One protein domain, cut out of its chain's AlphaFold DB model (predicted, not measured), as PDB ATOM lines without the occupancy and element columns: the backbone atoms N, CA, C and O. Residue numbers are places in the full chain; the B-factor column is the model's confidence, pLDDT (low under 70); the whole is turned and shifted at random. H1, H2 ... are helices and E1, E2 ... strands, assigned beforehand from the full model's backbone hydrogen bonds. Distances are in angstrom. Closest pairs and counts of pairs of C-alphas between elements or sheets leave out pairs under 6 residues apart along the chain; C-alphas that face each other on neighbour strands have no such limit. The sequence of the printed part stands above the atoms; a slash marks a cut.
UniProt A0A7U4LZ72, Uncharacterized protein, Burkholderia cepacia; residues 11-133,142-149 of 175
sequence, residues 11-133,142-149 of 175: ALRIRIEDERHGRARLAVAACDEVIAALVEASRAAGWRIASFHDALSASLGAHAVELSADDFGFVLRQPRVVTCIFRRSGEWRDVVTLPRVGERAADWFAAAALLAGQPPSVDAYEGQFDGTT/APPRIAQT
ATOM      1  N   ALA A  11     117.606 187.169 186.062       58.47
ATOM      2  CA  ALA A  11     117.230 188.532 186.455       58.47
ATOM      3  C   ALA A  11     116.148 189.148 185.541       58.47
ATOM      4  O   ALA A  11     115.628 190.217 185.836       58.47
ATOM      5  N   LEU A  12     115.809 188.473 184.441       62.84
ATOM      6  CA  LEU A  12     114.729 188.821 183.533       62.84
ATOM      7  C   LEU A  12     113.690 187.694 183.533       62.84
ATOM      8  O   LEU A  12     114.043 186.512 183.485       62.84
ATOM      9  N   ARG A  13     112.411 188.060 183.575       72.56
ATOM     10  CA  ARG A  13     111.270 187.152 183.446       72.56
ATOM     11  C   ARG A  13     110.412 187.611 182.279       72.56
ATOM     12  O   ARG A  13     109.972 188.753 182.261       72.56
ATOM     13  N   ILE A  14     110.154 186.703 181.347       76.44
ATOM     14  CA  ILE A  14     109.287 186.924 180.189       76.44
ATOM     15  C   ILE A  14     108.082 185.995 180.335       76.44
ATOM     16  O   ILE A  14     108.246 184.819 180.675       76.44
ATOM     17  N   ARG A  15     106.875 186.528 180.144       79.62
ATOM     18  CA  ARG A  15     105.610 185.791 180.244       79.62
ATOM     19  C   ARG A  15     104.618 186.291 179.208       79.62
ATOM     20  O   ARG A  15     104.723 187.418 178.741       79.62
ATOM     21  N   ILE A  16     103.639 185.456 178.896       77.50
ATOM     22  CA  ILE A  16     102.434 185.893 178.199       77.50
ATOM     23  C   ILE A  16     101.350 186.063 179.251       77.50
ATOM     24  O   ILE A  16     101.119 185.161 180.059       77.50
ATOM     25  N   GLU A  17     100.752 187.246 179.280       75.06
ATOM     26  CA  GLU A  17      99.675 187.586 180.199       75.06
ATOM     27  C   GLU A  17      98.373 187.793 179.431       75.06
ATOM     28  O   GLU A  17      98.332 188.482 178.406       75.06
ATOM     29  N   ASP A  18      97.304 187.200 179.960       62.88
ATOM     30  CA  ASP A  18      95.944 187.456 179.509       62.88
ATOM     31  C   ASP A  18      95.514 188.836 180.023       62.88
ATOM     32  O   ASP A  18      95.453 189.078 181.234       62.88
ATOM     33  N   GLU A  19      95.196 189.770 179.124       58.25
ATOM     34  CA  GLU A  19      94.585 191.027 179.551       58.25
ATOM     35  C   GLU A  19      93.133 190.793 179.982       58.25
ATOM     36  O   GLU A  19      92.360 190.130 179.297       58.25
ATOM     37  N   ARG A  20      92.712 191.443 181.076       54.25
ATOM     38  CA  ARG A  20      91.313 191.400 181.543       54.25
ATOM     39  C   ARG A  20      90.298 191.958 180.524       54.25
ATOM     40  O   ARG A  20      89.111 191.719 180.701       54.25
ATOM     41  N   HIS A  21      90.742 192.693 179.496       47.97
ATOM     42  CA  HIS A  21      89.891 193.328 178.475       47.97
ATOM     43  C   HIS A  21      90.560 193.427 177.081       47.97
ATOM     44  O   HIS A  21      90.312 194.387 176.352       47.97
ATOM     45  N   GLY A  22      91.432 192.488 176.692       62.78
ATOM     46  CA  GLY A  22      92.223 192.625 175.459       62.78
ATOM     47  C   GLY A  22      92.862 191.331 174.953       62.78
ATOM     48  O   GLY A  22      92.580 190.251 175.462       62.78
ATOM     49  N   ARG A  23      93.716 191.449 173.925       64.38
ATOM     50  CA  ARG A  23      94.505 190.330 173.372       64.38
ATOM     51  C   ARG A  23      95.668 189.988 174.309       64.38
ATOM     52  O   ARG A  23      96.208 190.887 174.948       64.38
ATOM     53  N   ALA A  24      96.084 188.719 174.342       74.94
ATOM     54  CA  ALA A  24      97.244 188.271 175.118       74.94
ATOM     55  C   ALA A  24      98.504 189.085 174.773       74.94
ATOM     56  O   ALA A  24      98.792 189.329 173.594       74.94
ATOM     57  N   ARG A  25      99.258 189.510 175.793       77.19
ATOM     58  CA  ARG A  25     100.439 190.375 175.635       77.19
ATOM     59  C   ARG A  25     101.703 189.718 176.157       77.19
ATOM     60  O   ARG A  25     101.671 188.966 177.126       77.19
ATOM     61  N   LEU A  26     102.824 190.068 175.533       80.31
ATOM     62  CA  LEU A  26     104.146 189.771 176.061       80.31
ATOM     63  C   LEU A  26     104.441 190.728 177.224       80.31
ATOM     64  O   LEU A  26     104.512 191.941 177.029       80.31
ATOM     65  N   ALA A  27     104.596 190.179 178.423       80.75
ATOM     66  CA  ALA A  27     104.975 190.895 179.629       80.75
ATOM     67  C   ALA A  27     106.421 190.557 179.997       80.75
ATOM     68  O   ALA A  27     106.818 189.386 180.041       80.75
ATOM     69  N   VAL A  28     107.208 191.590 180.290       80.06
ATOM     70  CA  VAL A  28     108.618 191.445 180.646       80.06
ATOM     71  C   VAL A  28     108.900 192.188 181.938       80.06
ATOM     72  O   VAL A  28     108.600 193.368 182.074       80.06
ATOM     73  N   ALA A  29     109.490 191.476 182.892       78.81
ATOM     74  CA  ALA A  29     109.906 192.009 184.176       78.81
ATOM     75  C   ALA A  29     111.415 191.834 184.337       78.81
ATOM     76  O   ALA A  29     111.946 190.739 184.139       78.81
ATOM     77  N   ALA A  30     112.097 192.903 184.730       79.94
ATOM     78  CA  ALA A  30     113.505 192.884 185.097       79.94
ATOM     79  C   ALA A  30     113.656 193.069 186.612       79.94
ATOM     80  O   ALA A  30     112.782 193.619 187.274       79.94
ATOM     81  N   CYS A  31     114.755 192.562 187.157       81.56
ATOM     82  CA  CYS A  31     115.128 192.710 188.558       81.56
ATOM     83  C   CYS A  31     115.406 194.188 188.865       81.56
ATOM     84  O   CYS A  31     116.277 194.782 188.222       81.56
ATOM     85  N   ASP A  32     114.712 194.762 189.848       81.44
ATOM     86  CA  ASP A  32     114.832 196.185 190.194       81.44
ATOM     87  C   ASP A  32     116.275 196.575 190.539       81.44
ATOM     88  O   ASP A  32     116.753 197.629 190.126       81.44
ATOM     89  N   GLU A  33     117.020 195.692 191.209       84.44
ATOM     90  CA  GLU A  33     118.425 195.903 191.564       84.44
ATOM     91  C   GLU A  33     119.323 196.032 190.327       84.44
ATOM     92  O   GLU A  33     120.257 196.832 190.313       84.44
ATOM     93  N   VAL A  34     119.029 195.274 189.266       83.56
ATOM     94  CA  VAL A  34     119.776 195.351 188.003       83.56
ATOM     95  C   VAL A  34     119.464 196.658 187.285       83.56
ATOM     96  O   VAL A  34     120.381 197.317 186.797       83.56
ATOM     97  N   ILE A  35     118.192 197.067 187.253       85.81
ATOM     98  CA  ILE A  35     117.794 198.349 186.656       85.81
ATOM     99  C   ILE A  35     118.446 199.507 187.420       85.81
ATOM    100  O   ILE A  35     119.026 200.400 186.800       85.81
ATOM    101  N   ALA A  36     118.420 199.472 188.753       87.88
ATOM    102  CA  ALA A  36     119.050 200.483 189.594       87.88
ATOM    103  C   ALA A  36     120.565 200.564 189.347       87.88
ATOM    104  O   ALA A  36     121.092 201.654 189.127       87.88
ATOM    105  N   ALA A  37     121.257 199.421 189.294       88.75
ATOM    106  CA  ALA A  37     122.689 199.380 188.999       88.75
ATOM    107  C   ALA A  37     123.023 199.963 187.612       88.75
ATOM    108  O   ALA A  37     124.002 200.698 187.474       88.75
ATOM    109  N   LEU A  38     122.197 199.690 186.594       88.62
ATOM    110  CA  LEU A  38     122.359 200.262 185.252       88.62
ATOM    111  C   LEU A  38     122.171 201.783 185.244       88.62
ATOM    112  O   LEU A  38     122.947 202.496 184.600       88.62
ATOM    113  N   VAL A  39     121.161 202.289 185.958       91.62
ATOM    114  CA  VAL A  39     120.900 203.732 186.082       91.62
ATOM    115  C   VAL A  39     122.086 204.438 186.734       91.62
ATOM    116  O   VAL A  39     122.557 205.446 186.204       91.62
ATOM    117  N   GLU A  40     122.603 203.899 187.836       92.62
ATOM    118  CA  GLU A  40     123.728 204.499 188.557       92.62
ATOM    119  C   GLU A  40     125.023 204.457 187.740       92.62
ATOM    120  O   GLU A  40     125.708 205.475 187.623       92.62
ATOM    121  N   ALA A  41     125.321 203.332 187.083       92.94
ATOM    122  CA  ALA A  41     126.473 203.230 186.188       92.94
ATOM    123  C   ALA A  41     126.387 204.227 185.016       92.94
ATOM    124  O   ALA A  41     127.379 204.873 184.676       92.94
ATOM    125  N   SER A  42     125.194 204.407 184.439       92.69
ATOM    126  CA  SER A  42     124.973 205.370 183.353       92.69
ATOM    127  C   SER A  42     125.196 206.806 183.822       92.69
ATOM    128  O   SER A  42     125.900 207.568 183.164       92.69
ATOM    129  N   ARG A  43     124.660 207.165 184.995       94.12
ATOM    130  CA  ARG A  43     124.849 208.495 185.594       94.12
ATOM    131  C   ARG A  43     126.313 208.786 185.899       94.12
ATOM    132  O   ARG A  43     126.771 209.888 185.610       94.12
ATOM    133  N   ALA A  44     127.048 207.808 186.430       94.94
ATOM    134  CA  ALA A  44     128.479 207.937 186.695       94.94
ATOM    135  C   ALA A  44     129.291 208.204 185.411       94.94
ATOM    136  O   ALA A  44     130.294 208.910 185.457       94.94
ATOM    137  N   ALA A  45     128.825 207.702 184.264       94.50
ATOM    138  CA  ALA A  45     129.391 207.984 182.944       94.50
ATOM    139  C   ALA A  45     128.877 209.295 182.302       94.50
ATOM    140  O   ALA A  45     129.257 209.617 181.177       94.50
ATOM    141  N   GLY A  46     128.007 210.055 182.978       95.75
ATOM    142  CA  GLY A  46     127.372 211.261 182.431       95.75
ATOM    143  C   GLY A  46     126.248 210.980 181.428       95.75
ATOM    144  O   GLY A  46     125.822 211.884 180.709       95.75
ATOM    145  N   TRP A  47     125.760 209.741 181.356       95.12
ATOM    146  CA  TRP A  47     124.684 209.316 180.462       95.12
ATOM    147  C   TRP A  47     123.337 209.234 181.186       95.12
ATOM    148  O   TRP A  47     123.251 209.075 182.406       95.12
ATOM    149  N   ARG A  48     122.250 209.299 180.410       90.75
ATOM    150  CA  ARG A  48     120.883 209.063 180.886       90.75
ATOM    151  C   ARG A  48     120.251 207.935 180.082       90.75
ATOM    152  O   ARG A  48     120.227 207.993 178.858       90.75
ATOM    153  N   ILE A  49     119.677 206.957 180.777       85.62
ATOM    154  CA  ILE A  49     118.899 205.890 180.142       85.62
ATOM    155  C   ILE A  49     117.581 206.484 179.631       85.62
ATOM    156  O   ILE A  49     116.794 207.014 180.416       85.62
ATOM    157  N   ALA A  50     117.354 206.414 178.320       86.38
ATOM    158  CA  ALA A  50     116.116 206.875 177.690       86.38
ATOM    159  C   ALA A  50     115.010 205.808 177.723       86.38
ATOM    160  O   ALA A  50     113.844 206.133 177.925       86.38
ATOM    161  N   SER A  51     115.379 204.537 177.551       82.25
ATOM    162  CA  SER A  51     114.453 203.402 177.547       82.25
ATOM    163  C   SER A  51     115.173 202.099 177.879       82.25
ATOM    164  O   SER A  51     116.377 201.988 177.652       82.25
ATOM    165  N   PHE A  52     114.423 201.105 178.347       81.81
ATOM    166  CA  PHE A  52     114.899 199.746 178.578       81.81
ATOM    167  C   PHE A  52     113.937 198.763 177.911       81.81
ATOM    168  O   PHE A  52     112.736 198.810 178.163       81.81
ATOM    169  N   HIS A  53     114.475 197.882 177.074       82.00
ATOM    170  CA  HIS A  53     113.734 196.813 176.413       82.00
ATOM    171  C   HIS A  53     114.555 195.531 176.520       82.00
ATOM    172  O   HIS A  53     115.785 195.574 176.436       82.00
ATOM    173  N   ASP A  54     113.899 194.389 176.701       84.62
ATOM    174  CA  ASP A  54     114.585 193.113 176.579       84.62
ATOM    175  C   ASP A  54     114.847 192.754 175.113       84.62
ATOM    176  O   ASP A  54     114.197 193.253 174.192       84.62
ATOM    177  N   ALA A  55     115.799 191.845 174.904       83.75
ATOM    178  CA  ALA A  55     116.227 191.453 173.570       83.75
ATOM    179  C   ALA A  55     115.109 190.805 172.732       83.75
ATOM    180  O   ALA A  55     115.111 190.976 171.514       83.75
ATOM    181  N   LEU A  56     114.152 190.096 173.348       86.38
ATOM    182  CA  LEU A  56     113.040 189.480 172.620       86.38
ATOM    183  C   LEU A  56     112.064 190.551 172.138       86.38
ATOM    184  O   LEU A  56     111.787 190.606 170.942       86.38
ATOM    185  N   SER A  57     111.601 191.435 173.024       85.31
ATOM    186  CA  SER A  57     110.696 192.524 172.633       85.31
ATOM    187  C   SER A  57     111.337 193.461 171.608       85.31
ATOM    188  O   SER A  57     110.688 193.842 170.634       85.31
ATOM    189  N   ALA A  58     112.620 193.794 171.783       85.75
ATOM    190  CA  ALA A  58     113.355 194.631 170.837       85.75
ATOM    191  C   ALA A  58     113.500 193.960 169.461       85.75
ATOM    192  O   ALA A  58     113.313 194.617 168.438       85.75
ATOM    193  N   SER A  59     113.767 192.650 169.421       87.19
ATOM    194  CA  SER A  59     113.858 191.900 168.164       87.19
ATOM    195  C   SER A  59     112.498 191.782 167.468       87.19
ATOM    196  O   SER A  59     112.393 192.085 166.284       87.19
ATOM    197  N   LEU A  60     111.428 191.456 168.199       87.25
ATOM    198  CA  LEU A  60     110.072 191.421 167.640       87.25
ATOM    199  C   LEU A  60     109.647 192.786 167.076       87.25
ATOM    200  O   LEU A  60     109.040 192.844 166.011       87.25
ATOM    201  N   GLY A  61     109.988 193.881 167.766       86.00
ATOM    202  CA  GLY A  61     109.719 195.241 167.299       86.00
ATOM    203  C   GLY A  61     110.490 195.598 166.026       86.00
ATOM    204  O   GLY A  61     109.904 196.147 165.094       86.00
ATOM    205  N   ALA A  62     111.773 195.235 165.953       84.12
ATOM    206  CA  ALA A  62     112.609 195.465 164.773       84.12
ATOM    207  C   ALA A  62     112.104 194.714 163.525       84.12
ATOM    208  O   ALA A  62     112.272 195.201 162.409       84.12
ATOM    209  N   HIS A  63     111.446 193.566 163.721       83.00
ATOM    210  CA  HIS A  63     110.932 192.697 162.656       83.00
ATOM    211  C   HIS A  63     109.407 192.715 162.512       83.00
ATOM    212  O   HIS A  63     108.841 191.860 161.836       83.00
ATOM    213  N   ALA A  64     108.713 193.687 163.109       84.25
ATOM    214  CA  ALA A  64     107.249 193.693 163.157       84.25
ATOM    215  C   ALA A  64     106.579 193.676 161.767       84.25
ATOM    216  O   ALA A  64     105.481 193.146 161.625       84.25
ATOM    217  N   VAL A  65     107.239 194.241 160.748       83.38
ATOM    218  CA  VAL A  65     106.748 194.254 159.358       83.38
ATOM    219  C   VAL A  65     106.828 192.868 158.713       83.38
ATOM    220  O   VAL A  65     105.933 192.494 157.963       83.38
ATOM    221  N   GLU A  66     107.879 192.104 159.011       83.94
ATOM    222  CA  GLU A  66     108.109 190.758 158.468       83.94
ATOM    223  C   GLU A  66     107.278 189.710 159.229       83.94
ATOM    224  O   GLU A  66     106.782 188.748 158.650       83.94
ATOM    225  N   LEU A  67     107.049 189.936 160.526       85.06
ATOM    226  CA  LEU A  67     106.249 189.090 161.415       85.06
ATOM    227  C   LEU A  67     104.744 189.417 161.343       85.06
ATOM    228  O   LEU A  67     104.076 189.594 162.367       85.06
ATOM    229  N   SER A  68     104.204 189.516 160.126       82.25
ATOM    230  CA  SER A  68     102.804 189.893 159.887       82.25
ATOM    231  C   SER A  68     101.827 188.714 159.869       82.25
ATOM    232  O   SER A  68     100.619 188.936 159.852       82.25
ATOM    233  N   ALA A  69     102.326 187.474 159.835       84.94
ATOM    234  CA  ALA A  69     101.487 186.279 159.843       84.94
ATOM    235  C   ALA A  69     100.724 186.131 161.173       84.94
ATOM    236  O   ALA A  69     101.231 186.472 162.246       84.94
ATOM    237  N   ASP A  70      99.511 185.582 161.110       85.94
ATOM    238  CA  ASP A  70      98.710 185.306 162.309       85.94
ATOM    239  C   ASP A  70      99.258 184.114 163.110       85.94
ATOM    240  O   ASP A  70      99.140 184.090 164.342       85.94
ATOM    241  N   ASP A  71      99.895 183.167 162.416       89.31
ATOM    242  CA  ASP A  71     100.455 181.937 162.966       89.31
ATOM    243  C   ASP A  71     101.949 181.851 162.652       89.31
ATOM    244  O   ASP A  71     102.336 181.599 161.517       89.31
ATOM    245  N   PHE A  72     102.808 182.009 163.660       89.25
ATOM    246  CA  PHE A  72     104.245 181.786 163.491       89.25
ATOM    247  C   PHE A  72     104.938 181.395 164.796       89.25
ATOM    248  O   PHE A  72     104.428 181.602 165.899       89.25
ATOM    249  N   GLY A  73     106.118 180.796 164.669       90.50
ATOM    250  CA  GLY A  73     107.098 180.678 165.742       90.50
ATOM    251  C   GLY A  73     108.232 181.666 165.508       90.50
ATOM    252  O   GLY A  73     108.681 181.839 164.380       90.50
ATOM    253  N   PHE A  74     108.714 182.304 166.563       91.31
ATOM    254  CA  PHE A  74     109.931 183.102 166.510       91.31
ATOM    255  C   PHE A  74     110.929 182.565 167.526       91.31
ATOM    256  O   PHE A  74     110.557 182.273 168.663       91.31
ATOM    257  N   VAL A  75     112.187 182.423 167.123       91.62
ATOM    258  CA  VAL A  75     113.275 181.988 167.990       91.62
ATOM    259  C   VAL A  75     114.353 183.057 168.041       91.62
ATOM    260  O   VAL A  75     114.898 183.462 167.018       91.62
ATOM    261  N   LEU A  76     114.674 183.502 169.252       90.69
ATOM    262  CA  LEU A  76     115.793 184.390 169.509       90.69
ATOM    263  C   LEU A  76     116.986 183.594 170.026       90.69
ATOM    264  O   LEU A  76     116.961 183.066 171.142       90.69
ATOM    265  N   ARG A  77     118.067 183.566 169.250       90.25
ATOM    266  CA  ARG A  77     119.351 183.008 169.680       90.25
ATOM    267  C   ARG A  77     120.125 184.037 170.477       90.25
ATOM    268  O   ARG A  77     120.528 185.068 169.947       90.25
ATOM    269  N   GLN A  78     120.393 183.715 171.733       85.62
ATOM    270  CA  GLN A  78     121.279 184.479 172.603       85.62
ATOM    271  C   GLN A  78     122.559 183.657 172.860       85.62
ATOM    272  O   GLN A  78     122.606 182.459 172.556       85.62
ATOM    273  N   PRO A  79     123.631 184.242 173.428       82.56
ATOM    274  CA  PRO A  79     124.908 183.538 173.567       82.56
ATOM    275  C   PRO A  79     124.843 182.230 174.371       82.56
ATOM    276  O   PRO A  79     125.642 181.331 174.137       82.56
ATOM    277  N   ARG A  80     123.903 182.106 175.320       82.56
ATOM    278  CA  ARG A  80     123.789 180.939 176.223       82.56
ATOM    279  C   ARG A  80     122.420 180.266 176.221       82.56
ATOM    280  O   ARG A  80     122.282 179.157 176.732       82.56
ATOM    281  N   VAL A  81     121.411 180.944 175.694       87.69
ATOM    282  CA  VAL A  81     120.017 180.507 175.736       87.69
ATOM    283  C   VAL A  81     119.355 180.789 174.401       87.69
ATOM    284  O   VAL A  81     119.852 181.579 173.598       87.69
ATOM    285  N   VAL A  82     118.235 180.129 174.181       89.44
ATOM    286  CA  VAL A  82     117.376 180.311 173.025       89.44
ATOM    287  C   VAL A  82     115.968 180.549 173.543       89.44
ATOM    288  O   VAL A  82     115.444 179.718 174.281       89.44
ATOM    289  N   THR A  83     115.358 181.673 173.182       90.62
ATOM    290  CA  THR A  83     113.982 181.987 173.584       90.62
ATOM    291  C   THR A  83     113.055 181.839 172.390       90.62
ATOM    292  O   THR A  83     113.154 182.592 171.427       90.62
ATOM    293  N   CYS A  84     112.152 180.869 172.465       90.31
ATOM    294  CA  CYS A  84     111.118 180.615 171.475       90.31
ATOM    295  C   CYS A  84     109.801 181.244 171.937       90.31
ATOM    296  O   CYS A  84     109.408 181.067 173.090       90.31
ATOM    297  N   ILE A  85     109.098 181.930 171.042       90.56
ATOM    298  CA  ILE A  85     107.755 182.465 171.267       90.56
ATOM    299  C   ILE A  85     106.822 182.018 170.141       90.56
ATOM    300  O   ILE A  85     107.220 181.939 168.978       90.56
ATOM    301  N   PHE A  86     105.577 181.718 170.495       89.12
ATOM    302  CA  PHE A  86     104.575 181.197 169.573       89.12
ATOM    303  C   PHE A  86     103.397 182.155 169.460       89.12
ATOM    304  O   PHE A  86     102.815 182.563 170.470       89.12
ATOM    305  N   ARG A  87     103.019 182.471 168.221       88.19
ATOM    306  CA  ARG A  87     101.806 183.212 167.882       88.19
ATOM    307  C   ARG A  87     100.827 182.297 167.150       88.19
ATOM    308  O   ARG A  87     101.240 181.547 166.259       88.19
ATOM    309  N   ARG A  88      99.553 182.329 167.552       85.94
ATOM    310  CA  ARG A  88      98.451 181.610 166.900       85.94
ATOM    311  C   ARG A  88      97.167 182.424 166.885       85.94
ATOM    312  O   ARG A  88      96.752 182.953 167.919       85.94
ATOM    313  N   SER A  89      96.506 182.444 165.738       84.88
ATOM    314  CA  SER A  89      95.299 183.212 165.443       84.88
ATOM    315  C   SER A  89      95.481 184.691 165.784       84.88
ATOM    316  O   SER A  89      94.598 185.326 166.356       84.88
ATOM    317  N   GLY A  90      96.678 185.220 165.516       84.62
ATOM    318  CA  GLY A  90      97.039 186.605 165.803       84.62
ATOM    319  C   GLY A  90      97.350 186.901 167.276       84.62
ATOM    320  O   GLY A  90      97.670 188.052 167.591       84.62
ATOM    321  N   GLU A  91      97.339 185.904 168.168       85.00
ATOM    322  CA  GLU A  91      97.581 186.046 169.613       85.00
ATOM    323  C   GLU A  91      98.855 185.329 170.073       85.00
ATOM    324  O   GLU A  91      99.203 184.264 169.562       85.00
ATOM    325  N   TRP A  92      99.536 185.881 171.078       87.81
ATOM    326  CA  TRP A  92     100.649 185.195 171.736       87.81
ATOM    327  C   TRP A  92     100.135 184.009 172.557       87.81
ATOM    328  O   TRP A  92      99.183 184.156 173.321       87.81
ATOM    329  N   ARG A  93     100.752 182.832 172.399       86.94
ATOM    330  CA  ARG A  93     100.333 181.589 173.072       86.94
ATOM    331  C   ARG A  93     101.294 181.122 174.146       86.94
ATOM    332  O   ARG A  93     100.862 180.879 175.265       86.94
ATOM    333  N   ASP A  94     102.571 180.985 173.808       85.31
ATOM    334  CA  ASP A  94     103.573 180.509 174.763       85.31
ATOM    335  C   ASP A  94     104.958 181.109 174.491       85.31
ATOM    336  O   ASP A  94     105.257 181.534 173.370       85.31
ATOM    337  N   VAL A  95     105.790 181.138 175.530       89.00
ATOM    338  CA  VAL A  95     107.191 181.545 175.494       89.00
ATOM    339  C   VAL A  95     108.034 180.581 176.332       89.00
ATOM    340  O   VAL A  95     107.795 180.366 177.523       89.00
ATOM    341  N   VAL A  96     109.057 180.007 175.706       87.75
ATOM    342  CA  VAL A  96     109.921 178.974 176.287       87.75
ATOM    343  C   VAL A  96     111.379 179.371 176.090       87.75
ATOM    344  O   VAL A  96     111.799 179.658 174.974       87.75
ATOM    345  N   THR A  97     112.170 179.351 177.163       89.25
ATOM    346  CA  THR A  97     113.601 179.696 177.112       89.25
ATOM    347  C   THR A  97     114.464 178.474 177.378       89.25
ATOM    348  O   THR A  97     114.602 178.028 178.509       89.25
ATOM    349  N   LEU A  98     115.091 177.931 176.350       87.94
ATOM    350  CA  LEU A  98     115.915 176.733 176.438       87.94
ATOM    351  C   LEU A  98     117.397 177.089 176.599       87.94
ATOM    352  O   LEU A  98     117.839 178.130 176.109       87.94
ATOM    353  N   PRO A  99     118.209 176.229 177.238       86.00
ATOM    354  CA  PRO A  99     119.653 176.325 177.085       86.00
ATOM    355  C   PRO A  99     120.014 176.143 175.606       86.00
ATOM    356  O   PRO A  99     119.432 175.306 174.914       86.00
ATOM    357  N   ARG A 100     120.992 176.909 175.117       85.25
ATOM    358  CA  ARG A 100     121.465 176.762 173.739       85.25
ATOM    359  C   ARG A 100     122.310 175.492 173.621       85.25
ATOM    360  O   ARG A 100     123.502 175.508 173.914       85.25
ATOM    361  N   VAL A 101     121.679 174.399 173.206       83.38
ATOM    362  CA  VAL A 101     122.327 173.109 172.929       83.38
ATOM    363  C   VAL A 101     122.088 172.757 171.465       83.38
ATOM    364  O   VAL A 101     120.950 172.789 171.009       83.38
ATOM    365  N   GLY A 102     123.152 172.440 170.726       83.19
ATOM    366  CA  GLY A 102     123.092 172.296 169.269       83.19
ATOM    367  C   GLY A 102     123.144 173.645 168.546       83.19
ATOM    368  O   GLY A 102     123.395 174.676 169.164       83.19
ATOM    369  N   GLU A 103     122.935 173.630 167.230       80.12
ATOM    370  CA  GLU A 103     123.011 174.831 166.373       80.12
ATOM    371  C   GLU A 103     121.822 174.981 165.412       80.12
ATOM    372  O   GLU A 103     121.735 175.977 164.697       80.12
ATOM    373  N   ARG A 104     120.900 174.010 165.371       84.00
ATOM    374  CA  ARG A 104     119.778 174.019 164.427       84.00
ATOM    375  C   ARG A 104     118.541 174.631 165.076       84.00
ATOM    376  O   ARG A 104     118.040 174.106 166.068       84.00
ATOM    377  N   ALA A 105     117.991 175.670 164.450       83.00
ATOM    378  CA  ALA A 105     116.750 176.298 164.898       83.00
ATOM    379  C   ALA A 105     115.563 175.332 164.952       83.00
ATOM    380  O   ALA A 105     114.769 175.393 165.889       83.00
ATOM    381  N   ALA A 106     115.480 174.397 164.003       84.88
ATOM    382  CA  ALA A 106     114.433 173.378 163.972       84.88
ATOM    383  C   ALA A 106     114.382 172.535 165.260       84.88
ATOM    384  O   ALA A 106     113.299 172.303 165.794       84.88
ATOM    385  N   ASP A 107     115.541 172.149 165.804       86.94
ATOM    386  CA  ASP A 107     115.616 171.330 167.020       86.94
ATOM    387  C   ASP A 107     115.122 172.118 168.244       86.94
ATOM    388  O   ASP A 107     114.387 171.593 169.085       86.94
ATOM    389  N   TRP A 108     115.464 173.409 168.328       88.44
ATOM    390  CA  TRP A 108     114.977 174.285 169.397       88.44
ATOM    391  C   TRP A 108     113.479 174.547 169.293       88.44
ATOM    392  O   TRP A 108     112.791 174.531 170.313       88.44
ATOM    393  N   PHE A 109     112.960 174.759 168.081       86.69
ATOM    394  CA  PHE A 109     111.525 174.909 167.864       86.69
ATOM    395  C   PHE A 109     110.765 173.645 168.245       86.69
ATOM    396  O   PHE A 109     109.766 173.750 168.952       86.69
ATOM    397  N   ALA A 110     111.247 172.465 167.848       86.19
ATOM    398  CA  ALA A 110     110.618 171.197 168.199       86.19
ATOM    399  C   ALA A 110     110.591 170.981 169.720       86.19
ATOM    400  O   ALA A 110     109.539 170.683 170.289       86.19
ATOM    401  N   ALA A 111     111.719 171.208 170.400       88.25
ATOM    402  CA  ALA A 111     111.798 171.099 171.855       88.25
ATOM    403  C   ALA A 111     110.889 172.117 172.567       88.25
ATOM    404  O   ALA A 111     110.192 171.770 173.521       88.25
ATOM    405  N   ALA A 112     110.865 173.368 172.098       88.50
ATOM    406  CA  ALA A 112     110.032 174.415 172.676       88.50
ATOM    407  C   ALA A 112     108.536 174.160 172.444       88.50
ATOM    408  O   ALA A 112     107.754 174.310 173.378       88.50
ATOM    409  N   ALA A 113     108.145 173.724 171.243       87.25
ATOM    410  CA  ALA A 113     106.764 173.381 170.913       87.25
ATOM    411  C   ALA A 113     106.264 172.218 171.780       87.25
ATOM    412  O   ALA A 113     105.180 172.303 172.356       87.25
ATOM    413  N   LEU A 114     107.097 171.186 171.970       87.56
ATOM    414  CA  LEU A 114     106.801 170.067 172.867       87.56
ATOM    415  C   LEU A 114     106.580 170.535 174.314       87.56
ATOM    416  O   LEU A 114     105.615 170.123 174.957       87.56
ATOM    417  N   LEU A 115     107.450 171.408 174.831       86.62
ATOM    418  CA  LEU A 115     107.348 171.925 176.201       86.62
ATOM    419  C   LEU A 115     106.153 172.869 176.405       86.62
ATOM    420  O   LEU A 115     105.589 172.889 177.501       86.62
ATOM    421  N   ALA A 116     105.777 173.610 175.361       82.81
ATOM    422  CA  ALA A 116     104.637 174.525 175.324       82.81
ATOM    423  C   ALA A 116     103.299 173.831 174.996       82.81
ATOM    424  O   ALA A 116     102.245 174.470 174.989       82.81
ATOM    425  N   GLY A 117     103.319 172.533 174.664       83.94
ATOM    426  CA  GLY A 117     102.137 171.814 174.179       83.94
ATOM    427  C   GLY A 117     101.550 172.411 172.894       83.94
ATOM    428  O   GLY A 117     100.341 172.340 172.684       83.94
ATOM    429  N   GLN A 118     102.387 173.039 172.064       80.88
ATOM    430  CA  GLN A 118     101.981 173.689 170.819       80.88
ATOM    431  C   GLN A 118     102.255 172.781 169.616       80.88
ATOM    432  O   GLN A 118     103.245 172.045 169.611       80.88
ATOM    433  N   PRO A 119     101.425 172.846 168.560       78.69
ATOM    434  CA  PRO A 119     101.759 172.207 167.297       78.69
ATOM    435  C   PRO A 119     102.960 172.913 166.641       78.69
ATOM    436  O   PRO A 119     103.137 174.123 166.857       78.69
ATOM    437  N   PRO A 120     103.746 172.207 165.805       70.12
ATOM    438  CA  PRO A 120     104.769 172.830 164.972       70.12
ATOM    439  C   PRO A 120     104.237 174.071 164.260       70.12
ATOM    440  O   PRO A 120     103.138 174.053 163.708       70.12
ATOM    441  N   SER A 121     105.001 175.161 164.284       69.62
ATOM    442  CA  SER A 121     104.683 176.323 163.456       69.62
ATOM    443  C   SER A 121     104.984 176.018 161.999       69.62
ATOM    444  O   SER A 121     106.049 175.489 161.704       69.62
ATOM    445  N   VAL A 122     104.060 176.381 161.112       68.06
ATOM    446  CA  VAL A 122     104.281 176.321 159.661       68.06
ATOM    447  C   VAL A 122     105.314 177.374 159.260       68.06
ATOM    448  O   VAL A 122     106.280 177.054 158.578       68.06
ATOM    449  N   ASP A 123     105.174 178.588 159.799       83.44
ATOM    450  CA  ASP A 123     106.143 179.666 159.628       83.44
ATOM    451  C   ASP A 123     107.013 179.826 160.870       83.44
ATOM    452  O   ASP A 123     106.517 180.029 161.986       83.44
ATOM    453  N   ALA A 124     108.326 179.740 160.679       85.38
ATOM    454  CA  ALA A 124     109.294 179.919 161.743       85.38
ATOM    455  C   ALA A 124     110.359 180.934 161.358       85.38
ATOM    456  O   ALA A 124     110.938 180.879 160.276       85.38
ATOM    457  N   TYR A 125     110.635 181.843 162.280       88.50
ATOM    458  CA  TYR A 125     111.568 182.938 162.091       88.50
ATOM    459  C   TYR A 125     112.682 182.849 163.123       88.50
ATOM    460  O   TYR A 125     112.425 182.656 164.311       88.50
ATOM    461  N   GLU A 126     113.918 183.009 162.673       89.62
ATOM    462  CA  GLU A 126     115.100 183.017 163.526       89.62
ATOM    463  C   GLU A 126     115.722 184.411 163.559       89.62
ATOM    464  O   GLU A 126     116.088 184.960 162.519       89.62
ATOM    465  N   GLY A 127     115.873 184.955 164.766       86.44
ATOM    466  CA  GLY A 127     116.671 186.142 165.046       86.44
ATOM    467  C   GLY A 127     117.897 185.804 165.893       86.44
ATOM    468  O   GLY A 127     117.878 184.893 166.727       86.44
ATOM    469  N   GLN A 128     118.967 186.574 165.717       86.56
ATOM    470  CA  GLN A 128     120.185 186.461 166.515       86.56
ATOM    471  C   GLN A 128     120.405 187.730 167.339       86.56
ATOM    472  O   GLN A 128     120.344 188.844 166.826       86.56
ATOM    473  N   PHE A 129     120.709 187.547 168.621       82.56
ATOM    474  CA  PHE A 129     121.159 188.600 169.518       82.56
ATOM    475  C   PHE A 129     122.538 188.243 170.073       82.56
ATOM    476  O   PHE A 129     122.679 187.340 170.899       82.56
ATOM    477  N   ASP A 130     123.563 188.962 169.628       72.94
ATOM    478  CA  ASP A 130     124.956 188.796 170.064       72.94
ATOM    479  C   ASP A 130     125.448 189.932 170.981       72.94
ATOM    480  O   ASP A 130     126.597 189.927 171.416       72.94
ATOM    481  N   GLY A 131     124.569 190.882 171.319       62.28
ATOM    482  CA  GLY A 131     124.894 192.053 172.138       62.28
ATOM    483  C   GLY A 131     125.453 193.243 171.354       62.28
ATOM    484  O   GLY A 131     125.662 194.295 171.952       62.28
ATOM    485  N   THR A 132     125.650 193.118 170.038       57.47
ATOM    486  CA  THR A 132     126.138 194.204 169.165       57.47
ATOM    487  C   THR A 132     125.039 194.817 168.292       57.47
ATOM    488  O   THR A 132     125.193 195.917 167.765       57.47
ATOM    489  N   THR A 133     123.894 194.138 168.190       52.44
ATOM    490  CA  THR A 133     122.827 194.413 167.217       52.44
ATOM    491  C   THR A 133     121.980 195.659 167.475       52.44
ATOM    492  O   THR A 133     121.258 196.073 166.575       52.44
ATOM    493  N   ALA A 142     119.266 198.843 158.202       37.44
ATOM    494  CA  ALA A 142     118.311 197.758 158.018       37.44
ATOM    495  C   ALA A 142     118.380 196.789 159.215       37.44
ATOM    496  O   ALA A 142     119.491 196.439 159.632       37.44
ATOM    497  N   PRO A 143     117.233 196.364 159.777       44.06
ATOM    498  CA  PRO A 143     117.244 195.448 160.906       44.06
ATOM    499  C   PRO A 143     118.003 194.164 160.519       44.06
ATOM    500  O   PRO A 143     117.969 193.756 159.351       44.06
ATOM    501  N   PRO A 144     118.735 193.537 161.458       50.94
ATOM    502  CA  PRO A 144     119.487 192.315 161.179       50.94
ATOM    503  C   PRO A 144     118.535 191.246 160.636       50.94
ATOM    504  O   PRO A 144     117.627 190.837 161.340       50.94
ATOM    505  N   ARG A 145     118.706 190.819 159.378       58.31
ATOM    506  CA  ARG A 145     117.741 189.944 158.685       58.31
ATOM    507  C   ARG A 145     117.388 188.709 159.518       58.31
ATOM    508  O   ARG A 145     118.288 187.987 159.945       58.31
ATOM    509  N   ILE A 146     116.094 188.430 159.664       64.19
ATOM    510  CA  ILE A 146     115.625 187.137 160.170       64.19
ATOM    511  C   ILE A 146     115.675 186.099 159.052       64.19
ATOM    512  O   ILE A 146     115.396 186.398 157.889       64.19
ATOM    513  N   ALA A 147     116.037 184.868 159.399       72.00
ATOM    514  CA  ALA A 147     115.925 183.744 158.481       72.00
ATOM    515  C   ALA A 147     114.560 183.080 158.680       72.00
ATOM    516  O   ALA A 147     114.243 182.631 159.785       72.00
ATOM    517  N   GLN A 148     113.751 183.010 157.621       69.94
ATOM    518  CA  GLN A 148     112.579 182.139 157.622       69.94
ATOM    519  C   GLN A 148     113.064 180.704 157.426       69.94
ATOM    520  O   GLN A 148     113.750 180.391 156.452       69.94
ATOM    521  N   THR A 149     112.735 179.843 158.378       63.69
ATOM    522  CA  THR A 149     113.013 178.415 158.302       63.69
ATOM    523  C   THR A 149     111.708 177.703 158.006       63.69
ATOM    524  O   THR A 149     110.760 177.791 158.783       63.69
TER     525      THR A 149
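This is residues 11 to 133 and 142 to 149 of the 175 residues of an uncharacterized protein of Burkholderia cepacia (UniProt A0A7U4LZ72). A twisted sheet, E5 E4 E3 E6 E7, has helix H3 packed on one face and the shorter helix H2 over the other. Near its E5 edge a separate hairpin of two strands, E1 and E2, packs on E5, and helix H1 runs from it away from the body; residues 41 to 46 stick out there before the chain folds back to H2. The printed part has 131 residues, with three named helices and seven named strands in the order E1 E2 H1 H2 E3 E4 E5 H3 E6 E7; the large sheet is mixed, the small one antiparallel, and the class is mixed, helices and strands. The whole is compact, with a radius of gyration of the C-alphas of 15.8 A, and the C-alphas span 48 by 39 by 29 A along their three main axes.

E1 is residues 12 to 17, beginning at C-alpha 12 at (114.729, 188.821, 183.533), and E2 is residues 25 to 30. After one residue H1 follows, residues 32 to 44, 18.3 A from first to last C-alpha and ending at C-alpha 44 at (128.479, 207.937, 186.695). H2 is residues 55 to 62, 10.3 A long. E3, residues 72 to 77, is followed by E4, residues 81 to 88, 23.3 A long, and by E5, residues 91 to 99, the longest strand with 25.2 A. H3 is residues 105 to 116, 16.1 A long. E6 is residues 123 to 128, and E7 is residues 147 to 149, ending at C-alpha 149 at (113.013, 178.415, 158.302).

In the large sheet E5 and E7 are the edge strands. E3 E4 E5 form a meander, each strand the antiparallel neighbour of the one before, and E3 and E4, like E4 and E5, are a hairpin. N 74 and O 85 are 2.9 A apart, and N 84 and O 96 are 2.8 A apart, both within hydrogen-bond range. E3 and E6 are parallel at 18 degrees, with N 75 and O 125 at 2.8 A. E6 and E7 are antiparallel at 142 degrees, with N 149 and O 124 at 2.8 A. E5, H3 and E6 make a split strand-helix-strand unit, two strands running the same way with E4 and E3 between them in the sheet, and its crossover is right-handed. H3 is on the sheet; its closest C-alphas to E5 are those of Val 96 and Ala 112, 5.8 A apart. H2 is on the opposite face at a height over the sheet of 9.0 A, over E3 and only just not over E6, on which 2 of its 8 C-alphas fall. On the local plane it stands at 53 degrees to E3, slantwise to the strands. The closest C-alphas of H2 and E3 are those of Leu 56 and Leu 76, 6.6 A apart. E1 and E2, a hairpin, are antiparallel at 157 degrees, with N 15 and O 27 at 2.9 A. The closest C-alphas of E1 and E5 are those of Ile 16 and Asp 94, 6.5 A apart. H1 is not on the large sheet and is apart from H2 and H3. In H1, H2 and H3 every O i to N i+4 pair is within hydrogen-bond range.

The two C-alphas farthest apart are those of Gly 46 and Pro 119, 49.1 A. Residues 134 to 141 are not printed; C-alphas 133 and 142 are 10.8 A apart across this cut, which lies between E6 and E7. Of the links that are printed whole, none is long. The mean pLDDT of the printed part is 81.3, and 20 residues are under 70: 11 to 12, 18 to 23, 121 to 122, 131 to 133, 142 to 146 and 148 to 149.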